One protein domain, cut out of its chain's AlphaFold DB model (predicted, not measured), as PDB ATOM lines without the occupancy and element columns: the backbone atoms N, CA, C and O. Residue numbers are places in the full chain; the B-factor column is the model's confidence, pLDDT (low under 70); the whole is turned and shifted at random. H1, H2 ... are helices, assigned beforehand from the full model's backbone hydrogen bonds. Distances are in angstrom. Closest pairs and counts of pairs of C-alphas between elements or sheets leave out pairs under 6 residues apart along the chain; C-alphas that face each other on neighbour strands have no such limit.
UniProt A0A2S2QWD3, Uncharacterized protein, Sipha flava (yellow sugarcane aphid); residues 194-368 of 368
ATOM      1  N   SER A 194     244.255 415.707 274.769       91.38
ATOM      2  CA  SER A 194     243.993 415.357 276.169       91.38
ATOM      3  C   SER A 194     242.699 414.568 276.339       91.38
ATOM      4  O   SER A 194     241.767 414.658 275.536       91.38
ATOM      5  N   THR A 195     242.632 413.794 277.420       91.56
ATOM      6  CA  THR A 195     241.433 413.038 277.806       91.56
ATOM      7  C   THR A 195     240.764 413.665 279.021       91.56
ATOM      8  O   THR A 195     241.372 414.469 279.726       91.56
ATOM      9  N   SER A 196     239.539 413.234 279.329       88.62
ATOM     10  CA  SER A 196     238.787 413.723 280.495       88.62
ATOM     11  C   SER A 196     239.548 413.662 281.825       88.62
ATOM     12  O   SER A 196     239.275 414.465 282.707       88.62
ATOM     13  N   LYS A 197     240.534 412.770 281.978       87.88
ATOM     14  CA  LYS A 197     241.376 412.690 283.186       87.88
ATOM     15  C   LYS A 197     242.311 413.887 283.375       87.88
ATOM     16  O   LYS A 197     242.752 414.133 284.493       87.88
ATOM     17  N   ASP A 198     242.642 414.594 282.300       91.75
ATOM     18  CA  ASP A 198     243.574 415.720 282.325       91.75
ATOM     19  C   ASP A 198     242.869 417.077 282.289       91.75
ATOM     20  O   ASP A 198     243.484 418.073 282.655       91.75
ATOM     21  N   PHE A 199     241.584 417.130 281.918       92.75
ATOM     22  CA  PHE A 199     240.858 418.392 281.721       92.75
ATOM     23  C   PHE A 199     240.771 419.270 282.966       92.75
ATOM     24  O   PHE A 199     240.724 420.486 282.826       92.75
ATOM     25  N   ASN A 200     240.780 418.684 284.165       92.25
ATOM     26  CA  ASN A 200     240.733 419.454 285.408       92.25
ATOM     27  C   ASN A 200     242.090 420.098 285.763       92.25
ATOM     28  O   ASN A 200     242.151 420.937 286.655       92.25
ATOM     29  N   LYS A 201     243.186 419.750 285.074       93.75
ATOM     30  CA  LYS A 201     244.510 420.361 285.277       93.75
ATOM     31  C   LYS A 201     244.618 421.640 284.443       93.75
ATOM     32  O   LYS A 201     245.315 421.647 283.432       93.75
ATOM     33  N   ILE A 202     243.892 422.687 284.842       93.56
ATOM     34  CA  ILE A 202     243.678 423.894 284.024       93.56
ATOM     35  C   ILE A 202     244.989 424.523 283.549       93.56
ATOM     36  O   ILE A 202     245.149 424.719 282.352       93.56
ATOM     37  N   GLU A 203     245.945 424.752 284.448       92.12
ATOM     38  CA  GLU A 203     247.248 425.354 284.114       92.12
ATOM     39  C   GLU A 203     247.976 424.557 283.023       92.12
ATOM     40  O   GLU A 203     248.340 425.092 281.981       92.12
ATOM     41  N   LYS A 204     248.050 423.230 283.185       92.69
ATOM     42  CA  LYS A 204     248.635 422.338 282.176       92.69
ATOM     43  C   LYS A 204     247.882 422.388 280.841       92.69
ATOM     44  O   LYS A 204     248.487 422.177 279.795       92.69
ATOM     45  N   MET A 205     246.560 422.560 280.873       92.25
ATOM     46  CA  MET A 205     245.732 422.598 279.665       92.25
ATOM     47  C   MET A 205     245.828 423.933 278.925       92.25
ATOM     48  O   MET A 205     245.600 423.942 277.721       92.25
ATOM     49  N   ILE A 206     246.162 425.029 279.607       90.94
ATOM     50  CA  ILE A 206     246.399 426.334 278.975       90.94
ATOM     51  C   ILE A 206     247.701 426.297 278.166       90.94
ATOM     52  O   ILE A 206     247.722 426.747 277.026       90.94
ATOM     53  N   ASP A 207     248.749 425.677 278.714       90.38
ATOM     54  CA  ASP A 207     250.073 425.614 278.076       90.38
ATOM     55  C   ASP A 207     250.225 424.452 277.077       90.38
ATOM     56  O   ASP A 207     251.306 424.214 276.526       90.38
ATOM     57  N   ILE A 208     249.172 423.660 276.860       92.38
ATOM     58  CA  ILE A 208     249.272 422.468 276.022       92.38
ATOM     59  C   ILE A 208     249.393 422.838 274.544       92.38
ATOM     60  O   ILE A 208     248.668 423.683 274.024       92.38
ATOM     61  N   LYS A 209     250.260 422.121 273.826       89.50
ATOM     62  CA  LYS A 209     250.368 422.266 272.376       89.50
ATOM     63  C   LYS A 209     249.057 421.862 271.694       89.50
ATOM     64  O   LYS A 209     248.594 420.727 271.842       89.50
ATOM     65  N   THR A 210     248.500 422.776 270.911       89.44
ATOM     66  CA  THR A 210     247.314 422.558 270.083       89.44
ATOM     67  C   THR A 210     247.693 422.136 268.668       89.44
ATOM     68  O   THR A 210     248.794 422.397 268.181       89.44
ATOM     69  N   ASN A 211     246.778 421.433 268.004       86.44
ATOM     70  CA  ASN A 211     246.837 421.241 266.564       86.44
ATOM     71  C   ASN A 211     245.999 422.325 265.878       86.44
ATOM     72  O   ASN A 211     244.780 422.192 265.754       86.44
ATOM     73  N   ASP A 212     246.665 423.381 265.422       83.88
ATOM     74  CA  ASP A 212     246.010 424.576 264.880       83.88
ATOM     75  C   ASP A 212     245.232 424.290 263.587       83.88
ATOM     76  O   ASP A 212     244.220 424.932 263.306       83.88
ATOM     77  N   LEU A 213     245.606 423.234 262.852       86.25
ATOM     78  CA  LEU A 213     244.857 422.771 261.678       86.25
ATOM     79  C   LEU A 213     243.426 422.348 262.030       86.25
ATOM     80  O   LEU A 213     242.548 422.387 261.170       86.25
ATOM     81  N   ASN A 214     243.176 421.963 263.284       87.88
ATOM     82  CA  ASN A 214     241.861 421.538 263.749       87.88
ATOM     83  C   ASN A 214     240.966 422.713 264.175       87.88
ATOM     84  O   ASN A 214     239.768 422.519 264.385       87.88
ATOM     85  N   LEU A 215     241.502 423.936 264.265       86.56
ATOM     86  CA  LEU A 215     240.710 425.131 264.577       86.56
ATOM     87  C   LEU A 215     239.748 425.491 263.434       86.56
ATOM     88  O   LEU A 215     238.676 426.041 263.682       86.56
ATOM     89  N   LYS A 216     240.058 425.075 262.195       87.56
ATOM     90  CA  LYS A 216     239.214 425.299 261.007       87.56
ATOM     91  C   LYS A 216     237.803 424.708 261.111       87.56
ATOM     92  O   LYS A 216     236.914 425.140 260.385       87.56
ATOM     93  N   PHE A 217     237.594 423.737 262.003       87.12
ATOM     94  CA  PHE A 217     236.293 423.102 262.236       87.12
ATOM     95  C   PHE A 217     235.337 423.970 263.070       87.12
ATOM     96  O   PHE A 217     234.136 423.705 263.112       87.12
ATOM     97  N   GLY A 218     235.853 425.013 263.726       89.06
ATOM     98  CA  GLY A 218     235.062 425.951 264.512       89.06
ATOM     99  C   GLY A 218     234.348 425.332 265.722       89.06
ATOM    100  O   GLY A 218     234.631 424.219 266.186       89.06
ATOM    101  N   LEU A 219     233.400 426.097 266.268       90.00
ATOM    102  CA  LEU A 219     232.579 425.703 267.411       90.00
ATOM    103  C   LEU A 219     231.159 425.342 266.961       90.00
ATOM    104  O   LEU A 219     230.427 426.161 266.410       90.00
ATOM    105  N   SER A 220     230.734 424.115 267.264       88.31
ATOM    106  CA  SER A 220     229.360 423.671 267.016       88.31
ATOM    107  C   SER A 220     228.428 424.217 268.104       88.31
ATOM    108  O   SER A 220     228.244 423.596 269.153       88.31
ATOM    109  N   ILE A 221     227.871 425.413 267.884       88.06
ATOM    110  CA  ILE A 221     227.076 426.150 268.884       88.06
ATOM    111  C   ILE A 221     225.876 425.327 269.370       88.06
ATOM    112  O   ILE A 221     225.680 425.194 270.575       88.06
ATOM    113  N   LEU A 222     225.103 424.718 268.461       84.56
ATOM    114  CA  LEU A 222     223.937 423.900 268.825       84.56
ATOM    115  C   LEU A 222     224.320 422.774 269.796       84.56
ATOM    116  O   LEU A 222     223.716 422.631 270.858       84.56
ATOM    117  N   HIS A 223     225.364 422.020 269.455       87.12
ATOM    118  CA  HIS A 223     225.872 420.953 270.308       87.12
ATOM    119  C   HIS A 223     226.471 421.490 271.607       87.12
ATOM    120  O   HIS A 223     226.422 420.807 272.621       87.12
ATOM    121  N   SER A 224     227.002 422.712 271.616       91.75
ATOM    122  CA  SER A 224     227.558 423.330 272.824       91.75
ATOM    123  C   SER A 224     226.487 423.502 273.902       91.75
ATOM    124  O   SER A 224     226.694 423.046 275.022       91.75
ATOM    125  N   TRP A 225     225.307 424.029 273.552       92.56
ATOM    126  CA  TRP A 225     224.175 424.142 274.485       92.56
ATOM    127  C   TRP A 225     223.787 422.787 275.089       92.56
ATOM    128  O   TRP A 225     223.676 422.657 276.309       92.56
ATOM    129  N   ILE A 226     223.641 421.765 274.242       92.00
ATOM    130  CA  ILE A 226     223.258 420.411 274.666       92.00
ATOM    131  C   ILE A 226     224.329 419.806 275.581       92.00
ATOM    132  O   ILE A 226     224.016 419.315 276.660       92.00
ATOM    133  N   ARG A 227     225.610 419.879 275.197       92.56
ATOM    134  CA  ARG A 227     226.710 419.246 275.944       92.56
ATOM    135  C   ARG A 227     227.017 419.937 277.269       92.56
ATOM    136  O   ARG A 227     227.453 419.267 278.203       92.56
ATOM    137  N   PHE A 228     226.800 421.248 277.367       93.38
ATOM    138  CA  PHE A 228     226.887 421.971 278.638       93.38
ATOM    139  C   PHE A 228     225.737 421.578 279.570       93.38
ATOM    140  O   PHE A 228     225.979 421.292 280.742       93.38
ATOM    141  N   PHE A 229     224.513 421.483 279.043       91.69
ATOM    142  CA  PHE A 229     223.362 420.996 279.802       91.69
ATOM    143  C   PHE A 229     223.569 419.554 280.298       91.69
ATOM    144  O   PHE A 229     223.452 419.293 281.493       91.69
ATOM    145  N   GLU A 230     223.975 418.633 279.420       92.00
ATOM    146  CA  GLU A 230     224.291 417.246 279.788       92.00
ATOM    147  C   GLU A 230     225.414 417.156 280.826       92.00
ATOM    148  O   GLU A 230     225.370 416.301 281.707       92.00
ATOM    149  N   CYS A 231     226.419 418.038 280.754       92.50
ATOM    150  CA  CYS A 231     227.496 418.088 281.741       92.50
ATOM    151  C   CYS A 231     226.951 418.384 283.146       92.50
ATOM    152  O   CYS A 231     227.262 417.650 284.084       92.50
ATOM    153  N   LEU A 232     226.101 419.409 283.274       91.12
ATOM    154  CA  LEU A 232     225.460 419.791 284.539       91.12
ATOM    155  C   LEU A 232     224.498 418.707 285.035       91.12
ATOM    156  O   LEU A 232     224.463 418.391 286.224       91.12
ATOM    157  N   LEU A 233     223.754 418.091 284.117       89.94
ATOM    158  CA  LEU A 233     222.809 417.028 284.431       89.94
ATOM    159  C   LEU A 233     223.537 415.778 284.956       89.94
ATOM    160  O   LEU A 233     223.226 415.273 286.031       89.94
ATOM    161  N   HIS A 234     224.591 415.328 284.279       90.56
ATOM    162  CA  HIS A 234     225.401 414.197 284.739       90.56
ATOM    163  C   HIS A 234     226.188 414.487 286.020       90.56
ATOM    164  O   HIS A 234     226.392 413.570 286.820       90.56
ATOM    165  N   LEU A 235     226.630 415.733 286.220       91.56
ATOM    166  CA  LEU A 235     227.215 416.175 287.483       91.56
ATOM    167  C   LEU A 235     226.201 415.988 288.614       91.56
ATOM    168  O   LEU A 235     226.513 415.334 289.609       91.56
ATOM    169  N   SER A 236     224.972 416.471 288.420       89.06
ATOM    170  CA  SER A 236     223.920 416.416 289.434       89.06
ATOM    171  C   SER A 236     223.550 415.009 289.886       89.06
ATOM    172  O   SER A 236     223.421 414.749 291.081       89.06
ATOM    173  N   TYR A 237     223.482 414.059 288.951       90.31
ATOM    174  CA  TYR A 237     223.195 412.662 289.277       90.31
ATOM    175  C   TYR A 237     224.243 412.058 290.221       90.31
ATOM    176  O   TYR A 237     223.942 411.153 291.000       90.31
ATOM    177  N   LYS A 238     225.479 412.567 290.164       90.75
ATOM    178  CA  LYS A 238     226.636 412.049 290.897       90.75
ATOM    179  C   LYS A 238     226.989 412.852 292.147       90.75
ATOM    180  O   LYS A 238     227.900 412.445 292.868       90.75
ATOM    181  N   ILE A 239     226.277 413.936 292.462       87.56
ATOM    182  CA  ILE A 239     226.579 414.761 293.645       87.56
ATOM    183  C   ILE A 239     226.547 413.950 294.940       87.56
ATOM    184  O   ILE A 239     227.410 414.138 295.794       87.56
ATOM    185  N   GLY A 240     225.618 412.999 295.064       85.88
ATOM    186  CA  GLY A 240     225.525 412.141 296.250       85.88
ATOM    187  C   GLY A 240     226.722 411.201 296.448       85.88
ATOM    188  O   GLY A 240     227.005 410.821 297.578       85.88
ATOM    189  N   ILE A 241     227.439 410.838 295.375       89.69
ATOM    190  CA  ILE A 241     228.600 409.932 295.444       89.69
ATOM    191  C   ILE A 241     229.944 410.667 295.381       89.69
ATOM    192  O   ILE A 241     230.955 410.089 295.769       89.69
ATOM    193  N   LYS A 242     229.968 411.910 294.875       89.69
ATOM    194  CA  LYS A 242     231.173 412.732 294.658       89.69
ATOM    195  C   LYS A 242     232.311 411.977 293.951       89.69
ATOM    196  O   LYS A 242     233.478 412.078 294.319       89.69
ATOM    197  N   LYS A 243     231.960 411.193 292.927       88.25
ATOM    198  CA  LYS A 243     232.894 410.435 292.081       88.25
ATOM    199  C   LYS A 243     232.542 410.615 290.609       88.25
ATOM    200  O   LYS A 243     231.372 410.601 290.233       88.25
ATOM    201  N   SER A 244     233.564 410.717 289.760       81.19
ATOM    202  CA  SER A 244     233.403 410.836 288.301       81.19
ATOM    203  C   SER A 244     232.706 409.614 287.677       81.19
ATOM    204  O   SER A 244     231.903 409.747 286.746       81.19
ATOM    205  N   GLN A 245     232.965 408.417 288.216       84.62
ATOM    206  CA  GLN A 245     232.400 407.149 287.750       84.62
ATOM    207  C   GLN A 245     231.725 406.403 288.903       84.62
ATOM    208  O   GLN A 245     232.323 406.260 289.966       84.62
ATOM    209  N   ALA A 246     230.516 405.895 288.663       86.19
ATOM    210  CA  ALA A 246     229.832 404.953 289.546       86.19
ATOM    211  C   ALA A 246     230.144 403.531 289.066       86.19
ATOM    212  O   ALA A 246     229.685 403.133 287.993       86.19
ATOM    213  N   ARG A 247     230.975 402.793 289.808       86.62
ATOM    214  CA  ARG A 247     231.406 401.438 289.417       86.62
ATOM    215  C   ARG A 247     230.735 400.363 290.267       86.62
ATOM    216  O   ARG A 247     230.382 399.322 289.719       86.62
ATOM    217  N   GLY A 248     230.526 400.631 291.557       89.06
ATOM    218  CA  GLY A 248     229.833 399.717 292.464       89.06
ATOM    219  C   GLY A 248     228.319 399.721 292.252       89.06
ATOM    220  O   GLY A 248     227.745 400.739 291.860       89.06
ATOM    221  N   ASP A 249     227.655 398.603 292.536       88.94
ATOM    222  CA  ASP A 249     226.206 398.481 292.320       88.94
ATOM    223  C   ASP A 249     225.396 399.393 293.247       88.94
ATOM    224  O   ASP A 249     224.397 399.978 292.828       88.94
ATOM    225  N   GLU A 250     225.884 399.632 294.467       90.25
ATOM    226  CA  GLU A 250     225.289 400.620 295.369       90.25
ATOM    227  C   GLU A 250     225.396 402.049 294.808       90.25
ATOM    228  O   GLU A 250     224.439 402.823 294.865       90.25
ATOM    229  N   GLU A 251     226.541 402.404 294.216       89.56
ATOM    230  CA  GLU A 251     226.751 403.719 293.600       89.56
ATOM    231  C   GLU A 251     225.839 403.900 292.386       89.56
ATOM    232  O   GLU A 251     225.207 404.947 292.241       89.56
ATOM    233  N   LYS A 252     225.727 402.871 291.533       90.88
ATOM    234  CA  LYS A 252     224.815 402.874 290.381       90.88
ATOM    235  C   LYS A 252     223.368 403.057 290.826       90.88
ATOM    236  O   LYS A 252     222.654 403.852 290.219       90.88
ATOM    237  N   ARG A 253     222.947 402.377 291.900       91.50
ATOM    238  CA  ARG A 253     221.600 402.519 292.467       91.50
ATOM    239  C   ARG A 253     221.342 403.952 292.939       91.50
ATOM    240  O   ARG A 253     220.355 404.545 292.516       91.50
ATOM    241  N   LYS A 254     222.260 404.543 293.715       90.25
ATOM    242  CA  LYS A 254     222.150 405.940 294.185       90.25
ATOM    243  C   LYS A 254     222.066 406.941 293.029       90.25
ATOM    244  O   LYS A 254     221.265 407.872 293.070       90.25
ATOM    245  N   VAL A 255     222.873 406.748 291.983       91.06
ATOM    246  CA  VAL A 255     222.848 407.597 290.780       91.06
ATOM    247  C   VAL A 255     221.525 407.451 290.028       91.06
ATOM    248  O   VAL A 255     220.966 408.453 289.590       91.06
ATOM    249  N   LEU A 256     220.997 406.230 289.899       91.19
ATOM    250  CA  LEU A 256     219.723 405.976 289.224       91.19
ATOM    251  C   LEU A 256     218.533 406.578 289.987       91.19
ATOM    252  O   LEU A 256     217.651 407.169 289.367       91.19
ATOM    253  N   GLU A 257     218.520 406.462 291.314       90.69
ATOM    254  CA  GLU A 257     217.509 407.077 292.183       90.69
ATOM    255  C   GLU A 257     217.527 408.603 292.062       90.69
ATOM    256  O   GLU A 257     216.488 409.217 291.813       90.69
ATOM    257  N   ASN A 258     218.713 409.218 292.128       89.31
ATOM    258  CA  ASN A 258     218.849 410.657 291.912       89.31
ATOM    259  C   ASN A 258     218.441 411.080 290.499       89.31
ATOM    260  O   ASN A 258     217.773 412.101 290.352       89.31
ATOM    261  N   LYS A 259     218.799 410.305 289.467       90.75
ATOM    262  CA  LYS A 259     218.378 410.574 288.086       90.75
ATOM    263  C   LYS A 259     216.853 410.605 287.972       90.75
ATOM    264  O   LYS A 259     216.329 411.574 287.434       90.75
ATOM    265  N   LYS A 260     216.145 409.608 288.515       90.94
ATOM    266  CA  LYS A 260     214.670 409.565 288.488       90.94
ATOM    267  C   LYS A 260     214.049 410.763 289.203       90.94
ATOM    268  O   LYS A 260     213.221 411.451 288.614       90.94
ATOM    269  N   ARG A 261     214.522 411.070 290.415       89.44
ATOM    270  CA  ARG A 261     214.060 412.234 291.187       89.44
ATOM    271  C   ARG A 261     214.233 413.538 290.406       89.44
ATOM    272  O   ARG A 261     213.315 414.345 290.325       89.44
ATOM    273  N   ILE A 262     215.399 413.728 289.788       87.12
ATOM    274  CA  ILE A 262     215.684 414.917 288.979       87.12
ATOM    275  C   ILE A 262     214.779 414.957 287.740       87.12
ATOM    276  O   ILE A 262     214.211 416.001 287.441       87.12
ATOM    277  N   GLN A 263     214.570 413.839 287.040       89.00
ATOM    278  CA  GLN A 263     213.654 413.783 285.893       89.00
ATOM    279  C   GLN A 263     212.213 414.170 286.265       89.00
ATOM    280  O   GLN A 263     211.565 414.912 285.524       89.00
ATOM    281  N   GLU A 264     211.722 413.712 287.416       88.38
ATOM    282  CA  GLU A 264     210.399 414.063 287.948       88.38
ATOM    283  C   GLU A 264     210.300 415.547 288.321       88.38
ATOM    284  O   GLU A 264     209.312 416.207 287.983       88.38
ATOM    285  N   ASP A 265     211.343 416.102 288.943       83.75
ATOM    286  CA  ASP A 265     211.441 417.530 289.255       83.75
ATOM    287  C   ASP A 265     211.401 418.390 287.979       83.75
ATOM    288  O   ASP A 265     210.635 419.350 287.895       83.75
ATOM    289  N   PHE A 266     212.169 418.029 286.944       85.31
ATOM    290  CA  PHE A 266     212.165 418.736 285.656       85.31
ATOM    291  C   PHE A 266     210.795 418.679 284.967       85.31
ATOM    292  O   PHE A 266     210.327 419.685 284.422       85.31
ATOM    293  N   LYS A 267     210.122 417.525 285.023       87.44
ATOM    294  CA  LYS A 267     208.796 417.348 284.427       87.44
ATOM    295  C   LYS A 267     207.730 418.151 285.168       87.44
ATOM    296  O   LYS A 267     206.959 418.855 284.524       87.44
ATOM    297  N   SER A 268     207.682 418.056 286.493       85.38
ATOM    298  CA  SER A 268     206.651 418.706 287.314       85.38
ATOM    299  C   SER A 268     206.799 420.228 287.356       85.38
ATOM    300  O   SER A 268     205.802 420.936 287.259       85.38
ATOM    301  N   LYS A 269     208.033 420.738 287.454       78.12
ATOM    302  CA  LYS A 269     208.294 422.170 287.673       78.12
ATOM    303  C   LYS A 269     208.496 422.960 286.382       78.12
ATOM    304  O   LYS A 269     208.086 424.111 286.306       78.12
ATOM    305  N   LEU A 270     209.141 422.367 285.373       77.81
ATOM    306  CA  LEU A 270     209.473 423.051 284.111       77.81
ATOM    307  C   LEU A 270     208.681 422.518 282.909       77.81
ATOM    308  O   LEU A 270     208.762 423.085 281.812       77.81
ATOM    309  N   GLY A 271     207.928 421.427 283.083       83.25
ATOM    310  CA  GLY A 271     207.280 420.738 281.968       83.25
ATOM    311  C   GLY A 271     208.295 420.166 280.976       83.25
ATOM    312  O   GLY A 271     207.993 420.065 279.788       83.25
ATOM    313  N   LEU A 272     209.520 419.872 281.426       84.88
ATOM    314  CA  LEU A 272     210.611 419.393 280.582       84.88
ATOM    315  C   LEU A 272     210.855 417.905 280.815       84.88
ATOM    316  O   LEU A 272     211.032 417.454 281.943       84.88
ATOM    317  N   LEU A 273     210.918 417.147 279.725       87.00
ATOM    318  CA  LEU A 273     211.377 415.765 279.744       87.00
ATOM    319  C   LEU A 273     212.885 415.757 279.496       87.00
ATOM    320  O   LEU A 273     213.339 416.185 278.438       87.00
ATOM    321  N   VAL A 274     213.669 415.255 280.447       86.38
ATOM    322  CA  VAL A 274     215.140 415.262 280.369       86.38
ATOM    323  C   VAL A 274     215.694 413.845 280.423       86.38
ATOM    324  O   VAL A 274     215.232 413.016 281.204       86.38
ATOM    325  N   ASP A 275     216.693 413.564 279.590       84.94
ATOM    326  CA  ASP A 275     217.453 412.312 279.569       84.94
ATOM    327  C   ASP A 275     216.583 411.042 279.431       84.94
ATOM    328  O   ASP A 275     216.852 409.991 280.030       84.94
ATOM    329  N   ILE A 276     215.503 411.163 278.646       85.00
ATOM    330  CA  ILE A 276     214.619 410.062 278.249       85.00
ATOM    331  C   ILE A 276     215.007 409.614 276.832       85.00
ATOM    332  O   ILE A 276     215.020 410.455 275.927       85.00
ATOM    333  N   PRO A 277     215.323 408.325 276.605       81.62
ATOM    334  CA  PRO A 277     215.548 407.793 275.262       81.62
ATOM    335  C   PRO A 277     214.307 407.972 274.379       81.62
ATOM    336  O   PRO A 277     213.195 407.666 274.808       81.62
ATOM    337  N   LYS A 278     214.481 408.464 273.149       76.38
ATOM    338  CA  LYS A 278     213.398 408.515 272.150       76.38
ATOM    339  C   LYS A 278     213.385 407.209 271.346       76.38
ATOM    340  O   LYS A 278     214.442 406.626 271.127       76.38
ATOM    341  N   CYS A 279     212.210 406.775 270.872       53.34
ATOM    342  CA  CYS A 279     212.071 405.536 270.087       53.34
ATOM    343  C   CYS A 279     212.877 405.529 268.780       53.34
ATOM    344  O   CYS A 279     213.181 404.448 268.292       53.34
ATOM    345  N   CYS A 280     213.209 406.700 268.228       54.53
ATOM    346  CA  CYS A 280     213.920 406.793 266.954       54.53
ATOM    347  C   CYS A 280     215.402 407.160 267.148       54.53
ATOM    348  O   CYS A 280     216.296 406.394 266.817       54.53
ATOM    349  N   TYR A 281     215.710 408.318 267.737       59.06
ATOM    350  CA  TYR A 281     217.103 408.737 267.912       59.06
ATOM    351  C   TYR A 281     217.302 409.707 269.076       59.06
ATOM    352  O   TYR A 281     216.439 410.526 269.401       59.06
ATOM    353  N   GLY A 282     218.497 409.634 269.665       66.94
ATOM    354  CA  GLY A 282     218.951 410.539 270.713       66.94
ATOM    355  C   GLY A 282     218.155 410.434 272.014       66.94
ATOM    356  O   GLY A 282     217.484 409.444 272.313       66.94
ATOM    357  N   THR A 283     218.256 411.485 272.817       76.25
ATOM    358  CA  THR A 283     217.512 411.629 274.068       76.25
ATOM    359  C   THR A 283     216.579 412.834 273.972       76.25
ATOM    360  O   THR A 283     216.593 413.601 273.007       76.25
ATOM    361  N   SER A 284     215.755 413.044 274.991       77.06
ATOM    362  CA  SER A 284     214.984 414.277 275.153       77.06
ATOM    363  C   SER A 284     215.845 415.523 275.439       77.06
ATOM    364  O   SER A 284     215.309 416.628 275.524       77.06
ATOM    365  N   ASN A 285     217.175 415.380 275.521       82.88
ATOM    366  CA  ASN A 285     218.124 416.487 275.649       82.88
ATOM    367  C   ASN A 285     218.425 417.106 274.278       82.88
ATOM    368  O   ASN A 285     219.543 417.040 273.773       82.88
ATOM    369  N   ASP A 286     217.414 417.698 273.653       84.81
ATOM    370  CA  ASP A 286     217.598 418.456 272.421       84.81
ATOM    371  C   ASP A 286     217.901 419.939 272.694       84.81
ATOM    372  O   ASP A 286     217.949 420.414 273.835       84.81
ATOM    373  N   GLY A 287     218.148 420.689 271.617       84.62
ATOM    374  CA  GLY A 287     218.492 422.105 271.708       84.62
ATOM    375  C   GLY A 287     217.406 422.957 272.371       84.62
ATOM    376  O   GLY A 287     217.737 423.970 272.984       84.62
ATOM    377  N   ASN A 288     216.131 422.561 272.298       86.31
ATOM    378  CA  ASN A 288     215.049 423.304 272.942       86.31
ATOM    379  C   ASN A 288     215.045 423.057 274.451       86.31
ATOM    380  O   ASN A 288     214.940 424.016 275.217       86.31
ATOM    381  N   THR A 289     215.239 421.806 274.881       86.88
ATOM    382  CA  THR A 289     215.410 421.462 276.301       86.88
ATOM    383  C   THR A 289     216.584 422.226 276.914       86.88
ATOM    384  O   THR A 289     216.425 422.868 277.954       86.88
ATOM    385  N   ALA A 290     217.742 422.236 276.241       89.12
ATOM    386  CA  ALA A 290     218.924 422.950 276.719       89.12
ATOM    387  C   ALA A 290     218.691 424.469 276.818       89.12
ATOM    388  O   ALA A 290     219.005 425.070 277.843       89.12
ATOM    389  N   ARG A 291     218.096 425.103 275.796       86.94
ATOM    390  CA  ARG A 291     217.796 426.547 275.832       86.94
ATOM    391  C   ARG A 291     216.830 426.907 276.954       86.94
ATOM    392  O   ARG A 291     217.144 427.796 277.737       86.94
ATOM    393  N   ARG A 292     215.721 426.172 277.102       86.00
ATOM    394  CA  ARG A 292     214.743 426.420 278.178       86.00
ATOM    395  C   ARG A 292     215.363 426.284 279.570       86.00
ATOM    396  O   ARG A 292     215.004 427.046 280.465       86.00
ATOM    397  N   PHE A 293     216.304 425.353 279.750       86.12
ATOM    398  CA  PHE A 293     217.048 425.214 281.003       86.12
ATOM    399  C   PHE A 293     217.856 426.480 281.337       86.12
ATOM    400  O   PHE A 293     217.762 426.983 282.458       86.12
ATOM    401  N   PHE A 294     218.605 427.024 280.372       85.94
ATOM    402  CA  PHE A 294     219.451 428.204 280.580       85.94
ATOM    403  C   PHE A 294     218.705 429.550 280.485       85.94
ATOM    404  O   PHE A 294     219.195 430.555 280.998       85.94
ATOM    405  N   GLU A 295     217.535 429.632 279.853       80.31
ATOM    406  CA  GLU A 295     216.738 430.868 279.791       80.31
ATOM    407  C   GLU A 295     216.291 431.300 281.189       80.31
ATOM    408  O   GLU A 295     216.600 432.410 281.629       80.31
ATOM    409  N   ASN A 296     215.680 430.381 281.932       69.25
ATOM    410  CA  ASN A 296     215.116 430.639 283.249       69.25
ATOM    411  C   ASN A 296     216.152 430.493 284.364       69.25
ATOM    412  O   ASN A 296     215.895 429.784 285.323       69.25
ATOM    413  N   THR A 297     217.327 431.120 284.276       60.16
ATOM    414  CA  THR A 297     218.398 430.851 285.252       60.16
ATOM    415  C   THR A 297     217.997 431.061 286.694       60.16
ATOM    416  O   THR A 297     218.492 430.302 287.494       60.16
ATOM    417  N   GLU A 298     217.114 431.983 287.071       59.34
ATOM    418  CA  GLU A 298     216.705 432.157 288.480       59.34
ATOM    419  C   GLU A 298     215.759 431.053 288.980       59.34
ATOM    420  O   GLU A 298     215.976 430.501 290.056       59.34
ATOM    421  N   MET A 299     214.759 430.661 288.183       57.00
ATOM    422  CA  MET A 299     213.855 429.543 288.500       57.00
ATOM    423  C   MET A 299     214.568 428.198 288.360       57.00
ATOM    424  O   MET A 299     214.502 427.361 289.257       57.00
ATOM    425  N   SER A 300     215.305 428.009 287.263       50.75
ATOM    426  CA  SER A 300     216.175 426.865 287.032       50.75
ATOM    427  C   SER A 300     217.223 426.788 288.121       50.75
ATOM    428  O   SER A 300     217.333 425.724 288.676       50.75
ATOM    429  N   SER A 301     217.955 427.834 288.505       49.62
ATOM    430  CA  SER A 301     218.980 427.745 289.561       49.62
ATOM    431  C   SER A 301     218.402 427.572 290.955       49.62
ATOM    432  O   SER A 301     218.873 426.696 291.657       49.62
ATOM    433  N   SER A 302     217.340 428.283 291.341       51.22
ATOM    434  CA  SER A 302     216.687 428.052 292.636       51.22
ATOM    435  C   SER A 302     216.203 426.603 292.738       51.22
ATOM    436  O   SER A 302     216.364 425.958 293.767       51.22
ATOM    437  N   MET A 303     215.705 426.030 291.637       51.88
ATOM    438  CA  MET A 303     215.289 424.628 291.571       51.88
ATOM    439  C   MET A 303     216.431 423.645 291.310       51.88
ATOM    440  O   MET A 303     216.338 422.518 291.745       51.88
ATOM    441  N   THR A 304     217.511 424.019 290.636       50.25
ATOM    442  CA  THR A 304     218.664 423.166 290.293       50.25
ATOM    443  C   THR A 304     219.591 423.103 291.504       50.25
ATOM    444  O   THR A 304     220.019 422.035 291.898       50.25
ATOM    445  N   THR A 305     219.765 424.185 292.249       51.88
ATOM    446  CA  THR A 305     220.424 424.171 293.556       51.88
ATOM    447  C   THR A 305     219.626 423.357 294.589       51.88
ATOM    448  O   THR A 305     220.240 422.623 295.359       51.88
ATOM    449  N   ILE A 306     218.281 423.367 294.547       49.00
ATOM    450  CA  ILE A 306     217.432 422.519 295.416       49.00
ATOM    451  C   ILE A 306     217.347 421.053 294.931       49.00
ATOM    452  O   ILE A 306     217.464 420.127 295.730       49.00
ATOM    453  N   SER A 307     217.154 420.805 293.634       47.09
ATOM    454  CA  SER A 307     216.879 419.477 293.060       47.09
ATOM    455  C   SER A 307     218.123 418.770 292.522       47.09
ATOM    456  O   SER A 307     218.216 417.547 292.630       47.09
ATOM    457  N   THR A 308     219.083 419.492 291.952       57.53
ATOM    458  CA  THR A 308     220.278 418.927 291.302       57.53
ATOM    459  C   THR A 308     221.563 419.129 292.114       57.53
ATOM    460  O   THR A 308     222.528 418.419 291.857       57.53
ATOM    461  N   GLY A 309     221.577 420.040 293.096       66.56
ATOM    462  CA  GLY A 309     222.707 420.346 293.984       66.56
ATOM    463  C   GLY A 309     223.864 421.106 293.322       66.56
ATOM    464  O   GLY A 309     224.941 421.217 293.912       66.56
ATOM    465  N   VAL A 310     223.676 421.597 292.092       79.69
ATOM    466  CA  VAL A 310     224.709 422.339 291.357       79.69
ATOM    467  C   VAL A 310     224.697 423.822 291.747       79.69
ATOM    468  O   VAL A 310     223.645 424.423 291.975       79.69
ATOM    469  N   ASP A 311     225.890 424.400 291.831       84.69
ATOM    470  CA  ASP A 311     226.151 425.781 292.205       84.69
ATOM    471  C   ASP A 311     225.618 426.735 291.125       84.69
ATOM    472  O   ASP A 311     225.918 426.597 289.932       84.69
ATOM    473  N   ILE A 312     224.792 427.691 291.556       83.38
ATOM    474  CA  ILE A 312     224.143 428.690 290.699       83.38
ATOM    475  C   ILE A 312     225.149 429.514 289.895       83.38
ATOM    476  O   ILE A 312     224.891 429.851 288.738       83.38
ATOM    477  N   GLU A 313     226.306 429.817 290.481       88.62
ATOM    478  CA  GLU A 313     227.328 430.640 289.854       88.62
ATOM    479  C   GLU A 313     227.907 429.929 288.628       88.62
ATOM    480  O   GLU A 313     228.028 430.534 287.565       88.62
ATOM    481  N   ILE A 314     228.151 428.620 288.728       91.19
ATOM    482  CA  ILE A 314     228.635 427.798 287.610       91.19
ATOM    483  C   ILE A 314     227.625 427.763 286.461       91.19
ATOM    484  O   ILE A 314     228.005 427.910 285.297       91.19
ATOM    485  N   ILE A 315     226.334 427.609 286.771       89.94
ATOM    486  CA  ILE A 315     225.270 427.600 285.757       89.94
ATOM    487  C   ILE A 315     225.218 428.953 285.035       89.94
ATOM    488  O   ILE A 315     225.113 428.994 283.807       89.94
ATOM    489  N   ASN A 316     225.340 430.054 285.779       90.19
ATOM    490  CA  ASN A 316     225.364 431.403 285.219       90.19
ATOM    491  C   ASN A 316     226.610 431.649 284.359       90.19
ATOM    492  O   ASN A 316     226.484 432.188 283.259       90.19
ATOM    493  N   CYS A 317     227.790 431.200 284.794       94.00
ATOM    494  CA  CYS A 317     229.006 431.281 283.988       94.00
ATOM    495  C   CYS A 317     228.859 430.514 282.668       94.00
ATOM    496  O   CYS A 317     229.156 431.050 281.600       94.00
ATOM    497  N   PHE A 318     228.323 429.293 282.718       94.62
ATOM    498  CA  PHE A 318     228.052 428.490 281.524       94.62
ATOM    499  C   PHE A 318     227.048 429.174 280.594       94.62
ATOM    500  O   PHE A 318     227.280 429.234 279.387       94.62
ATOM    501  N   LYS A 319     225.971 429.755 281.139       93.19
ATOM    502  CA  LYS A 319     225.013 430.551 280.361       93.19
ATOM    503  C   LYS A 319     225.690 431.719 279.656       93.19
ATOM    504  O   LYS A 319     225.444 431.913 278.469       93.19
ATOM    505  N   ILE A 320     226.519 432.492 280.357       94.94
ATOM    506  CA  ILE A 320     227.197 433.660 279.785       94.94
ATOM    507  C   ILE A 320     228.103 433.228 278.633       94.94
ATOM    508  O   ILE A 320     227.974 433.772 277.542       94.94
ATOM    509  N   VAL A 321     228.918 432.185 278.824       96.38
ATOM    510  CA  VAL A 321     229.761 431.623 277.755       96.38
ATOM    511  C   VAL A 321     228.922 431.238 276.534       96.38
ATOM    512  O   VAL A 321     229.238 431.641 275.414       96.38
ATOM    513  N   LEU A 322     227.823 430.504 276.740       95.00
ATOM    514  CA  LEU A 322     226.943 430.047 275.663       95.00
ATOM    515  C   LEU A 322     226.231 431.203 274.943       95.00
ATOM    516  O   LEU A 322     226.105 431.172 273.718       95.00
ATOM    517  N   LEU A 323     225.795 432.235 275.670       94.25
ATOM    518  CA  LEU A 323     225.206 433.441 275.088       94.25
ATOM    519  C   LEU A 323     226.233 434.218 274.265       94.25
ATOM    520  O   LEU A 323     225.930 434.597 273.137       94.25
ATOM    521  N   THR A 324     227.450 434.402 274.783       95.12
ATOM    522  CA  THR A 324     228.519 435.127 274.090       95.12
ATOM    523  C   THR A 324     228.857 434.471 272.754       95.12
ATOM    524  O   THR A 324     228.817 435.155 271.729       95.12
ATOM    525  N   ILE A 325     229.074 433.149 272.719       93.81
ATOM    526  CA  ILE A 325     229.378 432.432 271.464       93.81
ATOM    527  C   ILE A 325     228.181 432.358 270.505       93.81
ATOM    528  O   ILE A 325     228.364 432.193 269.303       93.81
ATOM    529  N   SER A 326     226.952 432.477 271.020       91.50
ATOM    530  CA  SER A 326     225.719 432.449 270.216       91.50
ATOM    531  C   SER A 326     225.254 433.836 269.768       91.50
ATOM    532  O   SER A 326     224.260 433.937 269.052       91.50
ATOM    533  N   SER A 327     225.941 434.897 270.197       90.50
ATOM    534  CA  SER A 327     225.477 436.279 270.055       90.50
ATOM    535  C   SER A 327     225.483 436.786 268.609       90.50
ATOM    536  O   SER A 327     224.694 437.660 268.265       90.50
ATOM    537  N   GLY A 328     226.360 436.239 267.759       86.50
ATOM    538  CA  GLY A 328     226.562 436.707 266.383       86.50
ATOM    539  C   GLY A 328     227.333 438.030 266.269       86.50
ATOM    540  O   GLY A 328     227.519 438.516 265.156       86.50
ATOM    541  N   TYR A 329     227.797 438.594 267.388       88.38
ATOM    542  CA  TYR A 329     228.597 439.819 267.427       88.38
ATOM    543  C   TYR A 329     230.095 439.518 267.523       88.38
ATOM    544  O   TYR A 329     230.510 438.412 267.869       88.38
ATOM    545  N   LYS A 330     230.920 440.534 267.244       89.75
ATOM    546  CA  LYS A 330     232.367 440.467 267.466       89.75
ATOM    547  C   LYS A 330     232.650 440.363 268.968       89.75
ATOM    548  O   LYS A 330     232.165 441.175 269.751       89.75
ATOM    549  N   ILE A 331     233.443 439.366 269.352       93.88
ATOM    550  CA  ILE A 331     233.786 439.080 270.748       93.88
ATOM    551  C   ILE A 331     235.183 439.640 271.042       93.88
ATOM    552  O   ILE A 331     236.114 439.449 270.262       93.88
ATOM    553  N   ASP A 332     235.335 440.319 272.179       95.31
ATOM    554  CA  ASP A 332     236.647 440.676 272.730       95.31
ATOM    555  C   ASP A 332     237.326 439.401 273.251       95.31
ATOM    556  O   ASP A 332     236.983 438.892 274.323       95.31
ATOM    557  N   LEU A 333     238.269 438.874 272.464       95.00
ATOM    558  CA  LEU A 333     238.923 437.593 272.732       95.00
ATOM    559  C   LEU A 333     239.667 437.585 274.070       95.00
ATOM    560  O   LEU A 333     239.640 436.577 274.770       95.00
ATOM    561  N   LYS A 334     240.273 438.708 274.480       96.25
ATOM    562  CA  LYS A 334     241.021 438.782 275.742       96.25
ATOM    563  C   LYS A 334     240.083 438.659 276.938       96.25
ATOM    564  O   LYS A 334     240.347 437.888 277.860       96.25
ATOM    565  N   LYS A 335     238.967 439.396 276.924       96.88
ATOM    566  CA  LYS A 335     237.959 439.314 277.993       96.88
ATOM    567  C   LYS A 335     237.279 437.952 278.017       96.88
ATOM    568  O   LYS A 335     237.078 437.397 279.095       96.88
ATOM    569  N   PHE A 336     236.943 437.423 276.844       97.25
ATOM    570  CA  PHE A 336     236.279 436.134 276.732       97.25
ATOM    571  C   PHE A 336     237.182 434.988 277.206       97.25
ATOM    572  O   PHE A 336     236.735 434.181 278.016       97.25
ATOM    573  N   ASN A 337     238.463 434.978 276.822       96.62
ATOM    574  CA  ASN A 337     239.430 433.983 277.289       96.62
ATOM    575  C   ASN A 337     239.580 434.006 278.816       96.62
ATOM    576  O   ASN A 337     239.425 432.981 279.475       96.62
ATOM    577  N   ASN A 338     239.777 435.193 279.397       97.31
ATOM    578  CA  ASN A 338     239.868 435.341 280.850       97.31
ATOM    579  C   ASN A 338     238.609 434.812 281.554       97.31
ATOM    580  O   ASN A 338     238.707 434.110 282.558       97.31
ATOM    581  N   TYR A 339     237.423 435.115 281.021       97.62
ATOM    582  CA  TYR A 339     236.162 434.638 281.583       97.62
ATOM    583  C   TYR A 339     236.029 433.110 281.504       97.62
ATOM    584  O   TYR A 339     235.605 432.473 282.472       97.62
ATOM    585  N   CYS A 340     236.422 432.510 280.379       97.38
ATOM    586  CA  CYS A 340     236.414 431.066 280.168       97.38
ATOM    587  C   CYS A 340     237.377 430.331 281.114       97.38
ATOM    588  O   CYS A 340     236.967 429.362 281.757       97.38
ATOM    589  N   ILE A 341     238.607 430.829 281.279       96.62
ATOM    590  CA  ILE A 341     239.603 430.251 282.194       96.62
ATOM    591  C   ILE A 341     239.123 430.335 283.647       96.62
ATOM    592  O   ILE A 341     239.126 429.324 284.349       96.62
ATOM    593  N   LEU A 342     238.635 431.502 284.084       96.75
ATOM    594  CA  LEU A 342     238.077 431.674 285.432       96.75
ATOM    595  C   LEU A 342     236.875 430.750 285.667       96.75
ATOM    596  O   LEU A 342     236.727 430.176 286.743       96.75
ATOM    597  N   THR A 343     236.028 430.568 284.651       96.69
ATOM    598  CA  THR A 343     234.897 429.633 284.708       96.69
ATOM    599  C   THR A 343     235.374 428.188 284.870       96.69
ATOM    600  O   THR A 343     234.810 427.443 285.673       96.69
ATOM    601  N   ALA A 344     236.422 427.786 284.147       96.75
ATOM    602  CA  ALA A 344     236.999 426.449 284.257       96.75
ATOM    603  C   ALA A 344     237.619 426.204 285.643       96.75
ATOM    604  O   ALA A 344     237.373 425.155 286.236       96.75
ATOM    605  N   GLN A 345     238.359 427.178 286.181       96.56
ATOM    606  CA  GLN A 345     238.934 427.119 287.531       96.56
ATOM    607  C   GLN A 345     237.836 426.968 288.588       96.56
ATOM    608  O   GLN A 345     237.832 425.984 289.321       96.56
ATOM    609  N   LYS A 346     236.819 427.842 288.568       95.56
ATOM    610  CA  LYS A 346     235.669 427.751 289.484       95.56
ATOM    611  C   LYS A 346     234.970 426.393 289.418       95.56
ATOM    612  O   LYS A 346     234.574 425.853 290.451       95.56
ATOM    613  N   PHE A 347     234.805 425.835 288.217       95.25
ATOM    614  CA  PHE A 347     234.200 424.515 288.043       95.25
ATOM    615  C   PHE A 347     235.031 423.421 288.724       95.25
ATOM    616  O   PHE A 347     234.473 422.592 289.444       95.25
ATOM    617  N   VAL A 348     236.351 423.423 288.516       94.81
ATOM    618  CA  VAL A 348     237.268 422.443 289.116       94.81
ATOM    619  C   VAL A 348     237.345 422.605 290.632       94.81
ATOM    620  O   VAL A 348     237.314 421.596 291.332       94.81
ATOM    621  N   ASP A 349     237.364 423.831 291.149       94.94
ATOM    622  CA  ASP A 349     237.417 424.102 292.590       94.94
ATOM    623  C   ASP A 349     236.166 423.585 293.313       94.94
ATOM    624  O   ASP A 349     236.244 422.994 294.392       94.94
ATOM    625  N   LYS A 350     234.989 423.763 292.701       93.06
ATOM    626  CA  LYS A 350     233.709 423.291 293.253       93.06
ATOM    627  C   LYS A 350     233.513 421.784 293.075       93.06
ATOM    628  O   LYS A 350     232.946 421.126 293.952       93.06
ATOM    629  N   TYR A 351     233.972 421.228 291.954       93.44
ATOM    630  CA  TYR A 351     233.736 419.834 291.569       93.44
ATOM    631  C   TYR A 351     235.022 419.098 291.164       93.44
ATOM    632  O   TYR A 351     235.077 418.513 290.078       93.44
ATOM    633  N   PRO A 352     236.043 419.015 292.041       93.44
ATOM    634  CA  PRO A 352     237.355 418.464 291.671       93.44
ATOM    635  C   PRO A 352     237.290 416.977 291.297       93.44
ATOM    636  O   PRO A 352     238.107 416.469 290.531       93.44
ATOM    637  N   TRP A 353     236.281 416.277 291.816       91.62
ATOM    638  CA  TRP A 353     236.008 414.860 291.594       91.62
ATOM    639  C   TRP A 353     235.260 414.562 290.286       91.62
ATOM    640  O   TRP A 353     235.076 413.385 289.957       91.62
ATOM    641  N   TYR A 354     234.795 415.581 289.560       92.44
ATOM    642  CA  TYR A 354     234.056 415.435 288.311       92.44
ATOM    643  C   TYR A 354     234.862 416.007 287.149       92.44
ATOM    644  O   TYR A 354     235.289 417.156 287.172       92.44
ATOM    645  N   ASN A 355     235.040 415.211 286.098       91.69
ATOM    646  CA  ASN A 355     235.770 415.653 284.916       91.69
ATOM    647  C   ASN A 355     234.814 416.324 283.932       91.69
ATOM    648  O   ASN A 355     233.767 415.759 283.604       91.69
ATOM    649  N   MET A 356     235.200 417.491 283.416       90.81
ATOM    650  CA  MET A 356     234.441 418.185 282.374       90.81
ATOM    651  C   MET A 356     234.256 417.313 281.120       90.81
ATOM    652  O   MET A 356     235.067 416.435 280.811       90.81
ATOM    653  N   SER A 357     233.179 417.558 280.371       91.69
ATOM    654  CA  SER A 357     232.998 416.932 279.057       91.69
ATOM    655  C   SER A 357     233.978 417.518 278.034       91.69
ATOM    656  O   SER A 357     234.474 418.635 278.197       91.69
ATOM    657  N   THR A 358     234.240 416.787 276.949       91.69
ATOM    658  CA  THR A 358     235.140 417.238 275.874       91.69
ATOM    659  C   THR A 358     234.706 418.565 275.261       91.69
ATOM    660  O   THR A 358     235.550 419.422 275.025       91.69
ATOM    661  N   SER A 359     233.405 418.776 275.055       91.69
ATOM    662  CA  SER A 359     232.883 420.042 274.528       91.69
ATOM    663  C   SER A 359     233.021 421.204 275.510       91.69
ATOM    664  O   SER A 359     233.322 422.311 275.075       91.69
ATOM    665  N   VAL A 360     232.826 420.964 276.814       94.56
ATOM    666  CA  VAL A 360     233.020 421.997 277.847       94.56
ATOM    667  C   VAL A 360     234.489 422.397 277.912       94.56
ATOM    668  O   VAL A 360     234.799 423.576 277.788       94.56
ATOM    669  N   HIS A 361     235.396 421.419 277.986       94.62
ATOM    670  CA  HIS A 361     236.837 421.663 277.930       94.62
ATOM    671  C   HIS A 361     237.239 422.423 276.658       94.62
ATOM    672  O   HIS A 361     237.942 423.425 276.740       94.62
ATOM    673  N   LYS A 362     236.739 421.998 275.490       93.12
ATOM    674  CA  LYS A 362     237.029 422.654 274.213       93.12
ATOM    675  C   LYS A 362     236.673 424.139 274.235       93.12
ATOM    676  O   LYS A 362     237.472 424.945 273.790       93.12
ATOM    677  N   ILE A 363     235.492 424.499 274.732       95.00
ATOM    678  CA  ILE A 363     235.056 425.901 274.741       95.00
ATOM    679  C   ILE A 363     235.796 426.704 275.808       95.00
ATOM    680  O   ILE A 363     236.216 427.821 275.533       95.00
ATOM    681  N   LEU A 364     235.965 426.154 277.011       96.12
ATOM    682  CA  LEU A 364     236.563 426.906 278.112       96.12
ATOM    683  C   LEU A 364     238.085 427.070 277.989       96.12
ATOM    684  O   LEU A 364     238.621 428.028 278.532       96.12
ATOM    685  N   ILE A 365     238.779 426.154 277.306       95.19
ATOM    686  CA  ILE A 365     240.245 426.191 277.161       95.19
ATOM    687  C   ILE A 365     240.682 426.603 275.752       95.19
ATOM    688  O   ILE A 365     241.692 427.277 275.601       95.19
ATOM    689  N   HIS A 366     239.945 426.202 274.713       92.69
ATOM    690  CA  HIS A 366     240.334 426.400 273.309       92.69
ATOM    691  C   HIS A 366     239.299 427.211 272.513       92.69
ATOM    692  O   HIS A 366     239.266 427.145 271.286       92.69
ATOM    693  N   GLY A 367     238.384 427.907 273.196       89.31
ATOM    694  CA  GLY A 367     237.305 428.654 272.548       89.31
ATOM    695  C   GLY A 367     237.718 430.008 271.972       89.31
ATOM    696  O   GLY A 367     236.876 430.649 271.344       89.31
ATOM    697  N   THR A 368     238.956 430.449 272.215       88.25
ATOM    698  CA  THR A 368     239.477 431.782 271.867       88.25
ATOM    699  C   THR A 368     240.670 431.721 270.948       88.25
ATOM    700  O   THR A 368     241.523 430.842 271.203       88.25
TER     701      THR A 368
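This is residues 194 to 368 of the 368 residues of an uncharacterized protein of Sipha flava (yellow sugarcane aphid) (UniProt A0A2S2QWD3). Helix H3 runs through the core with H7 side by side with it, H8 lies next to H7 so that the centres of H3, H7 and H8 make a triangle and not a row, and the short H9 bridges H3 and H8. The longest helix, H4, crosses the end of H3 at one side of the domain, H5 packs across the first half of H3, H6 sits between H4 and H7, and the small H1 and H2 lie farthest from the middle. The printed part has 175 residues with nine named helices, H1 to H9 in order, and no named strand; its class is all helix. It is compact, with a radius of gyration of the C-alphas of 16.3 A, rounded, and spans 42 by 35 by 33 A.

H1, residues 202 to 206, only just touches H8, residues 333 to 350, with 3 pairs of C-alphas within 8 A, the closest Ile 202 and Gln 345 at 6.7 A. H2, residues 212 to 217, touches no helix. H3, residues 221 to 238, is the hub, touching four helices. With its residues 237 to 238 alone it touches H4, residues 249 to 270, at a steep tilt of 56 degrees, opposite ways; the closest C-alphas, Tyr 237 and Val 255, are 5.3 A apart. H5, residues 287 to 295, touches H3 and is only just about perpendicular to it at 70.5 degrees, with the C-alphas of Ile 226 and Ala 290 closest at 5.4 A. H6, residues 297 to 307, touches H7, residues 312 to 326, in a hairpin at a steep tilt of 41 degrees, with Ser 301 and Ile 312 closest at 5.4 A between C-alphas. H7 touches H3 at a shallow tilt of 14 degrees, opposite ways, the closest C-alphas being Ile 221 and Ser 326 at 6.6 A. H7 and H8 form another hairpin, a shallow tilt of 29 degrees, with the C-alphas of Cys 317 and Thr 343 closest at 6.2 A. H9, residues 358 to 366, touches H8, the C-alphas of Cys 340 and Leu 364 being closest at 4.6 A, and H3, those of Phe 228 and Val 360 at 6.2 A. H3 and H8 are apart. Every O i to N i+4 pair is within hydrogen-bond range in H1 and H4 to H9; in H3 it is 13 of 14, and in H2 0 of 2, with 2 of 3 O i to N i+3 pairs within range.

H1 begins at C-alpha 202 (243.678, 423.894, 284.024). H3 is 26.1 A long, H4 30.8 A, H7 20.9 A and H8 25.6 A. H9 ends at C-alpha 366 (240.334, 426.400, 273.309).

The C-alphas farthest apart, Asp 249 and Lys 330, are 49.2 A apart. The printed part has no cut; the link from H4 to H5, residues 271 to 286, is long. Mean pLDDT of the printed part is 86.4, and residues 279 to 282 and 296 to 309 are under 70.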